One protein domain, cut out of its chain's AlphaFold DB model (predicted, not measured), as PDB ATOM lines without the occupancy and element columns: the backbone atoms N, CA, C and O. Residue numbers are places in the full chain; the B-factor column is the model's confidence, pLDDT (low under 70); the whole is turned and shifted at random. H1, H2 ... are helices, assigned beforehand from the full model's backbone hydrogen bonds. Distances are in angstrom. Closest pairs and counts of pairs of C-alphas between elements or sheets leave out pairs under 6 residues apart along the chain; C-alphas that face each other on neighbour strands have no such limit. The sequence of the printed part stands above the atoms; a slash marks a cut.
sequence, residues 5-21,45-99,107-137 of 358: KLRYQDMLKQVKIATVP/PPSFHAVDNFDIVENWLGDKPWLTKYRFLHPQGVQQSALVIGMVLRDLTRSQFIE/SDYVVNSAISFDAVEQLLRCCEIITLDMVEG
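What this domain is: This is residues 5 to 21, 45 to 99 and 107 to 137 of the 358 residues of an uncharacterized protein of Sparassis crispa (UniProt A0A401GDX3). The long helix H4 runs through the middle, with H1 packed along one side of it and H6 along another, both running the opposite way to H4. H3 packs on H6 at a tilt of 38 degrees, and the short helix H5 packs on residues 92 to 96 of H4, with the short helix H2 touching H5 but apart from H4. The 103 printed residues hold six named helices, H1 to H6 in chain order, and no named strand; the class is all helix. The whole is compact, with a radius of gyration of the C-alphas of 14.0 A and spans of 42 by 28 by 24 A.

How they stand to each other: H1, residues 5 to 19, touches residues 76 to 84 alone of H4, residues 75 to 96, at a shallow tilt of 29 degrees, opposite ways; their closest C-alphas, Ala 18 and Gly 77, are 4.6 A apart. H2, residues 46 to 49, touches H5, residues 108 to 111, closest at the C-alphas of Pro 46 and Tyr 109, 6.1 A. H3, residues 51 to 63, touches H6, residues 117 to 135, closest at the C-alphas of Leu 61 and Cys 126, 6.0 A; the tilt of 38 degrees is only just steep. The hub H4 also touches H6, at a shallow tilt of 25 degrees, opposite ways, and H5; the closest C-alphas are Ala 82 and Cys 127, 4.8 A, and Gln 96 and Val 111, 5.6 A. H1 and H6 are apart. Every O i to N i+4 pair is within hydrogen-bond range in H1, H4 and H6, and 7 of 9 are in H3; H2 and H5 are too short for such a pair.

Where its parts are: H1 begins at C-alpha 5 (24.663, -5.533, -18.465) and is 20.5 A long from first to last C-alpha; H3 is 17.3 A, H4 31.7 A and H6 27.2 A, ending at C-alpha 135 (2.899, 6.352, -21.067).

The domain as a whole: The C-alphas farthest apart, Pro 21 and Glu 99, are 45.5 A apart. Residues 22 to 44 and 100 to 106 are not printed, with C-alpha gaps of 27.6 A and 15.0 A. The link from H3 to H4 is long. Residues 5 to 21, 45 to 51, 94 to 99, 107 and 109 to 112 have pLDDT under 70.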
ATOM      1  N   LYS A   5      25.023  -4.342 -19.248       53.19
ATOM      2  CA  LYS A   5      24.663  -5.533 -18.465       53.19
ATOM      3  C   LYS A   5      23.999  -5.199 -17.124       53.19
ATOM      4  O   LYS A   5      23.031  -5.856 -16.758       53.19
ATOM      5  N   LEU A   6      24.476  -4.184 -16.397       58.84
ATOM      6  CA  LEU A   6      23.906  -3.832 -15.090       58.84
ATOM      7  C   LEU A   6      22.562  -3.105 -15.228       58.84
ATOM      8  O   LEU A   6      21.646  -3.388 -14.464       58.84
ATOM      9  N   ARG A   7      22.418  -2.224 -16.231       60.81
ATOM     10  CA  ARG A   7      21.131  -1.576 -16.554       60.81
ATOM     11  C   ARG A   7      20.076  -2.603 -16.967       60.81
ATOM     12  O   ARG A   7      18.965  -2.568 -16.454       60.81
ATOM     13  N   TYR A   8      20.452  -3.553 -17.821       62.41
ATOM     14  CA  TYR A   8      19.585  -4.651 -18.242       62.41
ATOM     15  C   TYR A   8      19.178  -5.559 -17.070       62.41
ATOM     16  O   TYR A   8      17.999  -5.849 -16.894       62.41
ATOM     17  N   GLN A   9      20.130  -5.964 -16.220       63.69
ATOM     18  CA  GLN A   9      19.837  -6.772 -15.030       63.69
ATOM     19  C   GLN A   9      18.933  -6.049 -14.026       63.69
ATOM     20  O   GLN A   9      18.103  -6.698 -13.391       63.69
ATOM     21  N   ASP A  10      19.078  -4.733 -13.867       65.06
ATOM     22  CA  ASP A  10      18.192  -3.949 -13.009       65.06
ATOM     23  C   ASP A  10      16.780  -3.854 -13.600       65.06
ATOM     24  O   ASP A  10      15.805  -4.183 -12.924       65.06
ATOM     25  N   MET A  11      16.660  -3.550 -14.895       63.62
ATOM     26  CA  MET A  11      15.367  -3.535 -15.581       63.62
ATOM     27  C   MET A  11      14.685  -4.906 -15.587       63.62
ATOM     28  O   MET A  11      13.487  -4.962 -15.347       63.62
ATOM     29  N   LEU A  12      15.405  -6.021 -15.755       63.47
ATOM     30  CA  LEU A  12      14.817  -7.362 -15.622       63.47
ATOM     31  C   LEU A  12      14.325  -7.666 -14.201       63.47
ATOM     32  O   LEU A  12      13.308  -8.343 -14.046       63.47
ATOM     33  N   LYS A  13      15.011  -7.182 -13.156       64.56
ATOM     34  CA  LYS A  13      14.498  -7.283 -11.778       64.56
ATOM     35  C   LYS A  13      13.210  -6.479 -11.635       64.56
ATOM     36  O   LYS A  13      12.243  -7.006 -11.097       64.56
ATOM     37  N   GLN A  14      13.178  -5.251 -12.156       62.12
ATOM     38  CA  GLN A  14      11.978  -4.413 -12.148       62.12
ATOM     39  C   GLN A  14      10.824  -5.062 -12.928       62.12
ATOM     40  O   GLN A  14       9.737  -5.173 -12.371       62.12
ATOM     41  N   VAL A  15      11.079  -5.611 -14.126       61.50
ATOM     42  CA  VAL A  15      10.112  -6.417 -14.893       61.50
ATOM     43  C   VAL A  15       9.585  -7.551 -14.023       61.50
ATOM     44  O   VAL A  15       8.385  -7.613 -13.816       61.50
ATOM     45  N   LYS A  16      10.440  -8.405 -13.443       62.91
ATOM     46  CA  LYS A  16       9.991  -9.524 -12.587       62.91
ATOM     47  C   LYS A  16       9.167  -9.075 -11.377       62.91
ATOM     48  O   LYS A  16       8.271  -9.800 -10.961       62.91
ATOM     49  N   ILE A  17       9.441  -7.894 -10.825       56.97
ATOM     50  CA  ILE A  17       8.673  -7.303  -9.717       56.97
ATOM     51  C   ILE A  17       7.324  -6.734 -10.203       56.97
ATOM     52  O   ILE A  17       6.337  -6.822  -9.479       56.97
ATOM     53  N   ALA A  18       7.259  -6.174 -11.414       54.56
ATOM     54  CA  ALA A  18       6.061  -5.551 -11.983       54.56
ATOM     55  C   ALA A  18       5.144  -6.527 -12.752       54.56
ATOM     56  O   ALA A  18       3.947  -6.269 -12.893       54.56
ATOM     57  N   THR A  19       5.680  -7.644 -13.252       55.19
ATOM     58  CA  THR A  19       4.935  -8.705 -13.953       55.19
ATOM     59  C   THR A  19       4.428  -9.800 -13.020       55.19
ATOM     60  O   THR A  19       3.481 -10.500 -13.374       55.19
ATOM     61  N   VAL A  20       5.000  -9.928 -11.818       54.75
ATOM     62  CA  VAL A  20       4.502 -10.814 -10.761       54.75
ATOM     63  C   VAL A  20       3.802  -9.970  -9.696       54.75
ATOM     64  O   VAL A  20       4.468  -9.412  -8.821       54.75
ATOM     65  N   PRO A  21       2.456  -9.905  -9.677       48.12
ATOM     66  CA  PRO A  21       1.766  -9.431  -8.491       48.12
ATOM     67  C   PRO A  21       2.186 -10.334  -7.324       48.12
ATOM     68  O   PRO A  21       2.021 -11.548  -7.402       48.12
ATOM     69  N   PRO A  45      22.281 -14.747 -25.242       63.12
ATOM     70  CA  PRO A  45      22.631 -16.161 -25.291       63.12
ATOM     71  C   PRO A  45      22.352 -16.737 -26.695       63.12
ATOM     72  O   PRO A  45      21.390 -16.301 -27.332       63.12
ATOM     73  N   PRO A  46      23.101 -17.763 -27.151       66.19
ATOM     74  CA  PRO A  46      22.905 -18.381 -28.468       66.19
ATOM     75  C   PRO A  46      21.458 -18.804 -28.746       66.19
ATOM     76  O   PRO A  46      20.991 -18.695 -29.873       66.19
ATOM     77  N   SER A  47      20.725 -19.224 -27.707       67.31
ATOM     78  CA  SER A  47      19.315 -19.610 -27.808       67.31
ATOM     79  C   SER A  47      18.419 -18.502 -28.363       67.31
ATOM     80  O   SER A  47      17.503 -18.818 -29.109       67.31
ATOM     81  N   PHE A  48      18.685 -17.223 -28.066       69.06
ATOM     82  CA  PHE A  48      17.909 -16.100 -28.611       69.06
ATOM     83  C   PHE A  48      17.978 -16.025 -30.141       69.06
ATOM     84  O   PHE A  48      17.014 -15.637 -30.786       69.06
ATOM     85  N   HIS A  49      19.132 -16.376 -30.710       68.19
ATOM     86  CA  HIS A  49      19.400 -16.266 -32.143       68.19
ATOM     87  C   HIS A  49      18.839 -17.451 -32.949       68.19
ATOM     88  O   HIS A  49      18.933 -17.452 -34.176       68.19
ATOM     89  N   ALA A  50      18.255 -18.449 -32.275       69.75
ATOM     90  CA  ALA A  50      17.457 -19.487 -32.916       69.75
ATOM     91  C   ALA A  50      16.070 -18.938 -33.285       69.75
ATOM     92  O   ALA A  50      15.450 -18.247 -32.474       69.75
ATOM     93  N   VAL A  51      15.585 -19.297 -34.479       65.00
ATOM     94  CA  VAL A  51      14.305 -18.840 -35.060       65.00
ATOM     95  C   VAL A  51      13.159 -18.952 -34.049       65.00
ATOM     96  O   VAL A  51      12.560 -17.943 -33.699       65.00
ATOM     97  N   ASP A  52      12.973 -20.127 -33.444       71.62
ATOM     98  CA  ASP A  52      11.903 -20.405 -32.476       71.62
ATOM     99  C   ASP A  52      11.840 -19.414 -31.290       71.62
ATOM    100  O   ASP A  52      10.770 -19.155 -30.740       71.62
ATOM    101  N   ASN A  53      12.980 -18.854 -30.859       71.38
ATOM    102  CA  ASN A  53      13.031 -17.877 -29.761       71.38
ATOM    103  C   ASN A  53      12.859 -16.429 -30.238       71.38
ATOM    104  O   ASN A  53      12.476 -15.573 -29.436       71.38
ATOM    105  N   PHE A  54      13.106 -16.159 -31.518       74.75
ATOM    106  CA  PHE A  54      12.732 -14.908 -32.161       74.75
ATOM    107  C   PHE A  54      11.218 -14.842 -32.402       74.75
ATOM    108  O   PHE A  54      10.602 -13.834 -32.062       74.75
ATOM    109  N   ASP A  55      10.595 -15.936 -32.839       78.44
ATOM    110  CA  ASP A  55       9.140 -16.030 -33.013       78.44
ATOM    111  C   ASP A  55       8.399 -15.717 -31.699       78.44
ATOM    112  O   ASP A  55       7.347 -15.084 -31.690       78.44
ATOM    113  N   ILE A  56       8.954 -16.103 -30.545       78.25
ATOM    114  CA  ILE A  56       8.418 -15.721 -29.226       78.25
ATOM    115  C   ILE A  56       8.423 -14.196 -29.033       78.25
ATOM    116  O   ILE A  56       7.484 -13.650 -28.445       78.25
ATOM    117  N   VAL A  57       9.468 -13.507 -29.501       80.62
ATOM    118  CA  VAL A  57       9.591 -12.045 -29.420       80.62
ATOM    119  C   VAL A  57       8.584 -11.363 -30.335       80.62
ATOM    120  O   VAL A  57       7.903 -10.428 -29.904       80.62
ATOM    121  N   GLU A  58       8.479 -11.853 -31.567       83.88
ATOM    122  CA  GLU A  58       7.556 -11.359 -32.581       83.88
ATOM    123  C   GLU A  58       6.100 -11.549 -32.156       83.88
ATOM    124  O   GLU A  58       5.374 -10.564 -32.029       83.88
ATOM    125  N   ASN A  59       5.694 -12.772 -31.807       85.00
ATOM    126  CA  ASN A  59       4.335 -13.075 -31.350       85.00
ATOM    127  C   ASN A  59       3.968 -12.299 -30.075       85.00
ATOM    128  O   ASN A  59       2.818 -11.900 -29.894       85.00
ATOM    129  N   TRP A  60       4.924 -12.023 -29.178       84.19
ATOM    130  CA  TRP A  60       4.651 -11.129 -28.054       84.19
ATOM    131  C   TRP A  60       4.382  -9.705 -28.564       84.19
ATOM    132  O   TRP A  60       3.288  -9.181 -28.365       84.19
ATOM    133  N   LEU A  61       5.334  -9.070 -29.252       85.75
ATOM    134  CA  LEU A  61       5.209  -7.667 -29.673       85.75
ATOM    135  C   LEU A  61       4.043  -7.409 -30.653       85.75
ATOM    136  O   LEU A  61       3.407  -6.354 -30.563       85.75
ATOM    137  N   GLY A  62       3.758  -8.362 -31.542       84.31
ATOM    138  CA  GLY A  62       2.719  -8.314 -32.573       84.31
ATOM    139  C   GLY A  62       1.317  -8.649 -32.059       84.31
ATOM    140  O   GLY A  62       0.432  -7.793 -32.119       84.31
ATOM    141  N   ASP A  63       1.108  -9.850 -31.503       84.12
ATOM    142  CA  ASP A  63      -0.232 -10.328 -31.095       84.12
ATOM    143  C   ASP A  63      -0.722  -9.717 -29.774       84.12
ATOM    144  O   ASP A  63      -1.882  -9.873 -29.378       84.12
ATOM    145  N   LYS A  64       0.170  -9.024 -29.059       85.56
ATOM    146  CA  LYS A  64      -0.098  -8.340 -27.789       85.56
ATOM    147  C   LYS A  64      -0.793  -9.232 -26.742       85.56
ATOM    148  O   LYS A  64      -1.811  -8.827 -26.166       85.56
ATOM    149  N   PRO A  65      -0.259 -10.427 -26.407       79.75
ATOM    150  CA  PRO A  65      -0.934 -11.398 -25.544       79.75
ATOM    151  C   PRO A  65      -1.197 -10.911 -24.107       79.75
ATOM    152  O   PRO A  65      -1.966 -11.544 -23.388       79.75
ATOM    153  N   TRP A  66      -0.638  -9.781 -23.655       80.50
ATOM    154  CA  TRP A  66      -1.041  -9.124 -22.394       80.50
ATOM    155  C   TRP A  66      -2.453  -8.529 -22.424       80.50
ATOM    156  O   TRP A  66      -3.064  -8.380 -21.370       80.50
ATOM    157  N   LEU A  67      -3.018  -8.261 -23.604       80.56
ATOM    158  CA  LEU A  67      -4.412  -7.830 -23.752       80.56
ATOM    159  C   LEU A  67      -5.410  -8.995 -23.597       80.56
ATOM    160  O   LEU A  67      -6.603  -8.769 -23.374       80.56
ATOM    161  N   THR A  68      -4.945 -10.245 -23.697       80.19
ATOM    162  CA  THR A  68      -5.781 -11.458 -23.752       80.19
ATOM    163  C   THR A  68      -5.343 -12.520 -22.734       80.19
ATOM    164  O   THR A  68      -6.017 -12.685 -21.716       80.19
ATOM    165  N   LYS A  69      -4.216 -13.208 -22.971       75.31
ATOM    166  CA  LYS A  69      -3.656 -14.300 -22.147       75.31
ATOM    167  C   LYS A  69      -3.086 -13.800 -20.811       75.31
ATOM    168  O   LYS A  69      -3.327 -14.412 -19.775       75.31
ATOM    169  N   TYR A  70      -2.377 -12.670 -20.815       72.88
ATOM    170  CA  TYR A  70      -1.648 -12.141 -19.654       72.88
ATOM    171  C   TYR A  70      -2.244 -10.827 -19.104       72.88
ATOM    172  O   TYR A  70      -1.516  -9.934 -18.677       72.88
ATOM    173  N   ARG A  71      -3.581 -10.711 -19.062       73.19
ATOM    174  CA  ARG A  71      -4.316  -9.520 -18.557       73.19
ATOM    175  C   ARG A  71      -3.973  -9.086 -17.130       73.19
ATOM    176  O   ARG A  71      -4.264  -7.952 -16.756       73.19
ATOM    177  N   PHE A  72      -3.397  -9.991 -16.337       71.75
ATOM    178  CA  PHE A  72      -2.938  -9.742 -14.970       71.75
ATOM    179  C   PHE A  72      -1.626  -8.943 -14.894       71.75
ATOM    180  O   PHE A  72      -1.262  -8.496 -13.808       71.75
ATOM    181  N   LEU A  73      -0.907  -8.782 -16.011       72.75
ATOM    182  CA  LEU A  73       0.287  -7.948 -16.067       72.75
ATOM    183  C   LEU A  73      -0.095  -6.485 -15.854       72.75
ATOM    184  O   LEU A  73      -1.009  -5.968 -16.494       72.75
ATOM    185  N   HIS A  74       0.629  -5.813 -14.964       75.44
ATOM    186  CA  HIS A  74       0.478  -4.379 -14.772       75.44
ATOM    187  C   HIS A  74       0.986  -3.630 -16.024       75.44
ATOM    188  O   HIS A  74       2.038  -4.019 -16.541       75.44
ATOM    189  N   PRO A  75       0.334  -2.539 -16.482       78.38
ATOM    190  CA  PRO A  75       0.780  -1.749 -17.637       78.38
ATOM    191  C   PRO A  75       2.271  -1.385 -17.593       78.38
ATOM    192  O   PRO A  75       3.000  -1.583 -18.561       78.38
ATOM    193  N   GLN A  76       2.768  -0.981 -16.418       76.56
ATOM    194  CA  GLN A  76       4.189  -0.691 -16.188       76.56
ATOM    195  C   GLN A  76       5.107  -1.905 -16.428       76.56
ATOM    196  O   GLN A  76       6.211  -1.744 -16.935       76.56
ATOM    197  N   GLY A  77       4.670  -3.123 -16.093       75.19
ATOM    198  CA  GLY A  77       5.440  -4.347 -16.342       75.19
ATOM    199  C   GLY A  77       5.495  -4.708 -17.829       75.19
ATOM    200  O   GLY A  77       6.526  -5.180 -18.313       75.19
ATOM    201  N   VAL A  78       4.424  -4.423 -18.577       80.75
ATOM    202  CA  VAL A  78       4.399  -4.564 -20.042       80.75
ATOM    203  C   VAL A  78       5.300  -3.511 -20.698       80.75
ATOM    204  O   VAL A  78       6.135  -3.861 -21.527       80.75
ATOM    205  N   GLN A  79       5.219  -2.248 -20.265       82.12
ATOM    206  CA  GLN A  79       6.103  -1.162 -20.701       82.12
ATOM    207  C   GLN A  79       7.584  -1.483 -20.438       82.12
ATOM    208  O   GLN A  79       8.421  -1.364 -21.328       82.12
ATOM    209  N   GLN A  80       7.922  -1.931 -19.225       73.88
ATOM    210  CA  GLN A  80       9.287  -2.330 -18.882       73.88
ATOM    211  C   GLN A  80       9.756  -3.524 -19.725       73.88
ATOM    212  O   GLN A  80      10.915  -3.546 -20.130       73.88
ATOM    213  N   SER A  81       8.868  -4.474 -20.046       78.81
ATOM    214  CA  SER A  81       9.183  -5.579 -20.961       78.81
ATOM    215  C   SER A  81       9.514  -5.052 -22.362       78.81
ATOM    216  O   SER A  81      10.602  -5.333 -22.860       78.81
ATOM    217  N   ALA A  82       8.655  -4.205 -22.948       84.12
ATOM    218  CA  ALA A  82       8.885  -3.545 -24.242       84.12
ATOM    219  C   ALA A  82      10.233  -2.801 -24.292       84.12
ATOM    220  O   ALA A  82      11.007  -2.961 -25.237       84.12
ATOM    221  N   LEU A  83      10.575  -2.057 -23.237       82.12
ATOM    222  CA  LEU A  83      11.863  -1.367 -23.128       82.12
ATOM    223  C   LEU A  83      13.063  -2.330 -23.063       82.12
ATOM    224  O   LEU A  83      14.082  -2.076 -23.707       82.12
ATOM    225  N   VAL A  84      12.955  -3.425 -22.303       77.44
ATOM    226  CA  VAL A  84      13.995  -4.465 -22.183       77.44
ATOM    227  C   VAL A  84      14.262  -5.128 -23.539       77.44
ATOM    228  O   VAL A  84      15.420  -5.249 -23.940       77.44
ATOM    229  N   ILE A  85      13.208  -5.492 -24.274       81.19
ATOM    230  CA  ILE A  85      13.310  -6.088 -25.616       81.19
ATOM    231  C   ILE A  85      13.890  -5.071 -26.606       81.19
ATOM    232  O   ILE A  85      14.822  -5.377 -27.343       81.19
ATOM    233  N   GLY A  86      13.414  -3.824 -26.576       84.81
ATOM    234  CA  GLY A  86      13.924  -2.760 -27.437       84.81
ATOM    235  C   GLY A  86      15.385  -2.380 -27.157       84.81
ATOM    236  O   GLY A  86      16.072  -1.873 -28.039       84.81
ATOM    237  N   MET A  87      15.908  -2.598 -25.946       78.81
ATOM    238  CA  MET A  87      17.355  -2.510 -25.686       78.81
ATOM    239  C   MET A  87      18.113  -3.661 -26.351       78.81
ATOM    240  O   MET A  87      19.087  -3.418 -27.057       78.81
ATOM    241  N   VAL A  88      17.627  -4.887 -26.157       76.62
ATOM    242  CA  VAL A  88      18.196  -6.119 -26.715       76.62
ATOM    243  C   VAL A  88      18.298  -6.066 -28.242       76.62
ATOM    244  O   VAL A  88      19.369  -6.305 -28.794       76.62
ATOM    245  N   LEU A  89      17.216  -5.673 -28.914       80.69
ATOM    246  CA  LEU A  89      17.164  -5.545 -30.369       80.69
ATOM    247  C   LEU A  89      18.146  -4.479 -30.894       80.69
ATOM    248  O   LEU A  89      18.834  -4.727 -31.877       80.69
ATOM    249  N   ARG A  90      18.311  -3.337 -30.206       80.50
ATOM    250  CA  ARG A  90      19.306  -2.308 -30.590       80.50
ATOM    251  C   ARG A  90      20.752  -2.784 -30.454       80.50
ATOM    252  O   ARG A  90      21.599  -2.386 -31.254       80.50
ATOM    253  N   ASP A  91      21.053  -3.596 -29.445       73.94
ATOM    254  CA  ASP A  91      22.393  -4.166 -29.279       73.94
ATOM    255  C   ASP A  91      22.652  -5.315 -30.275       73.94
ATOM    256  O   ASP A  91      23.788  -5.468 -30.730       73.94
ATOM    257  N   LEU A  92      21.610  -6.039 -30.712       74.44
ATOM    258  CA  LEU A  92      21.675  -6.951 -31.860       74.44
ATOM    259  C   LEU A  92      22.020  -6.193 -33.152       74.44
ATOM    260  O   LEU A  92      23.022  -6.531 -33.780       74.44
ATOM    261  N   THR A  93      21.281  -5.127 -33.497       73.56
ATOM    262  CA  THR A  93      21.554  -4.302 -34.691       73.56
ATOM    263  C   THR A  93      23.014  -3.845 -34.725       73.56
ATOM    264  O   THR A  93      23.719  -4.046 -35.708       73.56
ATOM    265  N   ARG A  94      23.519  -3.297 -33.612       69.31
ATOM    266  CA  ARG A  94      24.920  -2.847 -33.484       69.31
ATOM    267  C   ARG A  94      25.957  -3.952 -33.671       69.31
ATOM    268  O   ARG A  94      27.099  -3.641 -33.990       69.31
ATOM    269  N   SER A  95      25.588  -5.203 -33.416       64.12
ATOM    270  CA  SER A  95      26.491  -6.352 -33.504       64.12
ATOM    271  C   SER A  95      26.469  -7.012 -34.886       64.12
ATOM    272  O   SER A  95      27.455  -7.632 -35.263       64.12
ATOM    273  N   GLN A  96      25.380  -6.859 -35.650       63.03
ATOM    274  CA  GLN A  96      25.257  -7.376 -37.019       63.03
ATOM    275  C   GLN A  96      26.011  -6.521 -38.062       63.03
ATOM    276  O   GLN A  96      26.428  -7.049 -39.088       63.03
ATOM    277  N   PHE A  97      26.227  -5.223 -37.807       58.44
ATOM    278  CA  PHE A  97      26.883  -4.289 -38.743       58.44
ATOM    279  C   PHE A  97      28.355  -3.994 -38.416       58.44
ATOM    280  O   PHE A  97      28.751  -2.830 -38.324       58.44
ATOM    281  N   ILE A  98      29.182  -5.028 -38.256       57.72
ATOM    282  CA  ILE A  98      30.639  -4.842 -38.319       57.72
ATOM    283  C   ILE A  98      31.100  -5.092 -39.761       57.72
ATOM    284  O   ILE A  98      30.632  -6.029 -40.407       57.72
ATOM    285  N   GLU A  99      31.954  -4.209 -40.289       50.78
ATOM    286  CA  GLU A  99      32.435  -4.284 -41.674       50.78
ATOM    287  C   GLU A  99      33.186  -5.595 -41.953       50.78
ATOM    288  O   GLU A  99      33.913  -6.125 -41.112       50.78
ATOM    289  N   SER A 107      30.883 -14.012 -31.633       66.62
ATOM    290  CA  SER A 107      30.546 -15.419 -31.842       66.62
ATOM    291  C   SER A 107      29.684 -15.593 -33.094       66.62
ATOM    292  O   SER A 107      28.813 -14.761 -33.357       66.62
ATOM    293  N   ASP A 108      29.856 -16.707 -33.807       70.25
ATOM    294  CA  ASP A 108      29.209 -16.974 -35.104       70.25
ATOM    295  C   ASP A 108      27.682 -16.835 -35.089       70.25
ATOM    296  O   ASP A 108      27.104 -16.387 -36.075       70.25
ATOM    297  N   TYR A 109      27.026 -17.163 -33.970       67.12
ATOM    298  CA  TYR A 109      25.570 -17.039 -33.804       67.12
ATOM    299  C   TYR A 109      25.066 -15.584 -33.807       67.12
ATOM    300  O   TYR A 109      23.882 -15.346 -34.031       67.12
ATOM    301  N   VAL A 110      25.944 -14.606 -33.560       67.56
ATOM    302  CA  VAL A 110      25.623 -13.171 -33.633       67.56
ATOM    303  C   VAL A 110      25.715 -12.678 -35.078       67.56
ATOM    304  O   VAL A 110      24.840 -11.945 -35.532       67.56
ATOM    305  N   VAL A 111      26.759 -13.108 -35.795       65.31
ATOM    306  CA  VAL A 111      27.049 -12.702 -37.182       65.31
ATOM    307  C   VAL A 111      26.114 -13.403 -38.174       65.31
ATOM    308  O   VAL A 111      25.597 -12.769 -39.086       65.31
ATOM    309  N   ASN A 112      25.823 -14.688 -37.947       65.12
ATOM    310  CA  ASN A 112      24.924 -15.520 -38.757       65.12
ATOM    311  C   ASN A 112      23.541 -15.689 -38.100       65.12
ATOM    312  O   ASN A 112      22.909 -16.740 -38.203       65.12
ATOM    313  N   SER A 113      23.087 -14.669 -37.372       70.00
ATOM    314  CA  SER A 113      21.760 -14.643 -36.755       70.00
ATOM    315  C   SER A 113      20.677 -14.754 -37.836       70.00
ATOM    316  O   SER A 113      20.674 -13.959 -38.771       70.00
ATOM    317  N   ALA A 114      19.726 -15.685 -37.694       70.56
ATOM    318  CA  ALA A 114      18.653 -15.909 -38.678       70.56
ATOM    319  C   ALA A 114      17.666 -14.725 -38.815       70.56
ATOM    320  O   ALA A 114      16.841 -14.684 -39.725       70.56
ATOM    321  N   ILE A 115      17.758 -13.763 -37.897       75.75
ATOM    322  CA  ILE A 115      16.911 -12.578 -37.797       75.75
ATOM    323  C   ILE A 115      17.359 -11.515 -38.813       75.75
ATOM    324  O   ILE A 115      18.475 -10.994 -38.707       75.75
ATOM    325  N   SER A 116      16.476 -11.149 -39.747       77.06
ATOM    326  CA  SER A 116      16.731 -10.088 -40.732       77.06
ATOM    327  C   SER A 116      16.687  -8.685 -40.115       77.06
ATOM    328  O   SER A 116      15.998  -8.438 -39.124       77.06
ATOM    329  N   PHE A 117      17.396  -7.739 -40.736       75.69
ATOM    330  CA  PHE A 117      17.421  -6.338 -40.305       75.69
ATOM    331  C   PHE A 117      16.019  -5.711 -40.259       75.69
ATOM    332  O   PHE A 117      15.637  -5.146 -39.235       75.69
ATOM    333  N   ASP A 118      15.229  -5.893 -41.320       80.88
ATOM    334  CA  ASP A 118      13.868  -5.356 -41.428       80.88
ATOM    335  C   ASP A 118      12.960  -5.857 -40.291       80.88
ATOM    336  O   ASP A 118      12.150  -5.098 -39.757       80.88
ATOM    337  N   ALA A 119      13.119  -7.121 -39.878       83.38
ATOM    338  CA  ALA A 119      12.377  -7.685 -38.756       83.38
ATOM    339  C   ALA A 119      12.808  -7.049 -37.420       83.38
ATOM    340  O   ALA A 119      11.960  -6.714 -36.591       83.38
ATOM    341  N   VAL A 120      14.108  -6.789 -37.219       82.50
ATOM    342  CA  VAL A 120      14.598  -6.051 -36.038       82.50
ATOM    343  C   VAL A 120      14.027  -4.629 -35.994       82.50
ATOM    344  O   VAL A 120      13.565  -4.203 -34.934       82.50
ATOM    345  N   GLU A 121      14.005  -3.899 -37.114       85.94
ATOM    346  CA  GLU A 121      13.433  -2.544 -37.169       85.94
ATOM    347  C   GLU A 121      11.924  -2.524 -36.882       85.94
ATOM    348  O   GLU A 121      11.450  -1.691 -36.102       85.94
ATOM    349  N   GLN A 122      11.163  -3.462 -37.454       88.19
ATOM    350  CA  GLN A 122       9.725  -3.583 -37.199       88.19
ATOM    351  C   GLN A 122       9.436  -3.836 -35.715       88.19
ATOM    352  O   GLN A 122       8.604  -3.150 -35.119       88.19
ATOM    353  N   LEU A 123      10.176  -4.748 -35.078       87.62
ATOM    354  CA  LEU A 123      10.009  -5.045 -33.656       87.62
ATOM    355  C   LEU A 123      10.468  -3.897 -32.748       87.62
ATOM    356  O   LEU A 123       9.831  -3.640 -31.725       87.62
ATOM    357  N   LEU A 124      11.515  -3.156 -33.124       89.44
ATOM    358  CA  LEU A 124      11.896  -1.923 -32.428       89.44
ATOM    359  C   LEU A 124      10.763  -0.894 -32.455       89.44
ATOM    360  O   LEU A 124      10.418  -0.338 -31.410       89.44
ATOM    361  N   ARG A 125      10.113  -0.718 -33.609       89.50
ATOM    362  CA  ARG A 125       8.940   0.150 -33.747       89.50
ATOM    363  C   ARG A 125       7.755  -0.337 -32.904       89.50
ATOM    364  O   ARG A 125       7.076   0.480 -32.286       89.50
ATOM    365  N   CYS A 126       7.527  -1.649 -32.806       88.75
ATOM    366  CA  CYS A 126       6.530  -2.213 -31.888       88.75
ATOM    367  C   CYS A 126       6.857  -1.897 -30.416       88.75
ATOM    368  O   CYS A 126       5.967  -1.468 -29.680       88.75
ATOM    369  N   CYS A 127       8.118  -2.037 -29.989       88.69
ATOM    370  CA  CYS A 127       8.560  -1.663 -28.641       88.69
ATOM    371  C   CYS A 127       8.316  -0.176 -28.335       88.69
ATOM    372  O   CYS A 127       7.885   0.159 -27.228       88.69
ATOM    373  N   GLU A 128       8.571   0.715 -29.297       89.06
ATOM    374  CA  GLU A 128       8.323   2.155 -29.163       89.06
ATOM    375  C   GLU A 128       6.829   2.468 -29.035       89.06
ATOM    376  O   GLU A 128       6.438   3.139 -28.080       89.06
ATOM    377  N   ILE A 129       5.990   1.917 -29.922       88.62
ATOM    378  CA  ILE A 129       4.527   2.081 -29.876       88.62
ATOM    379  C   ILE A 129       3.969   1.590 -28.535       88.62
ATOM    380  O   ILE A 129       3.248   2.326 -27.871       88.62
ATOM    381  N   ILE A 130       4.353   0.391 -28.080       87.44
ATOM    382  CA  ILE A 130       3.898  -0.150 -26.788       87.44
ATOM    383  C   ILE A 130       4.369   0.732 -25.626       87.44
ATOM    384  O   ILE A 130       3.637   0.920 -24.657       87.44
ATOM    385  N   THR A 131       5.578   1.292 -25.699       85.56
ATOM    386  CA  THR A 131       6.080   2.192 -24.653       85.56
ATOM    387  C   THR A 131       5.274   3.494 -24.608       85.56
ATOM    388  O   THR A 131       4.918   3.930 -23.515       85.56
ATOM    389  N   LEU A 132       4.958   4.084 -25.765       85.69
ATOM    390  CA  LEU A 132       4.134   5.292 -25.891       85.69
ATOM    391  C   LEU A 132       2.697   5.048 -25.412       85.69
ATOM    392  O   LEU A 132       2.240   5.747 -24.511       85.69
ATOM    393  N   ASP A 133       2.039   3.996 -25.908       83.94
ATOM    394  CA  ASP A 133       0.673   3.605 -25.529       83.94
ATOM    395  C   ASP A 133       0.508   3.449 -24.003       83.94
ATOM    396  O   ASP A 133      -0.544   3.765 -23.440       83.94
ATOM    397  N   MET A 134       1.549   2.965 -23.315       83.00
ATOM    398  CA  MET A 134       1.556   2.799 -21.857       83.00
ATOM    399  C   MET A 134       1.834   4.103 -21.098       83.00
ATOM    400  O   MET A 134       1.309   4.276 -20.000       83.00
ATOM    401  N   VAL A 135       2.641   5.018 -21.652       79.19
ATOM    402  CA  VAL A 135       2.899   6.352 -21.067       79.19
ATOM    403  C   VAL A 135       1.673   7.254 -21.193       79.19
ATOM    404  O   VAL A 135       1.340   7.968 -20.252       79.19
ATOM    405  N   GLU A 136       0.990   7.202 -22.335       82.62
ATOM    406  CA  GLU A 136      -0.213   7.993 -22.617       82.62
ATOM    407  C   GLU A 136      -1.472   7.429 -21.934       82.62
ATOM    408  O   GLU A 136      -2.481   8.121 -21.818       82.62
ATOM    409  N   GLY A 137      -1.417   6.188 -21.437       73.00
ATOM    410  CA  GLY A 137      -2.556   5.519 -20.803       73.00
ATOM    411  C   GLY A 137      -3.587   4.971 -21.797       73.00
ATOM    412  O   GLY A 137      -4.686   4.593 -21.390       73.00
TER     413      GLY A 137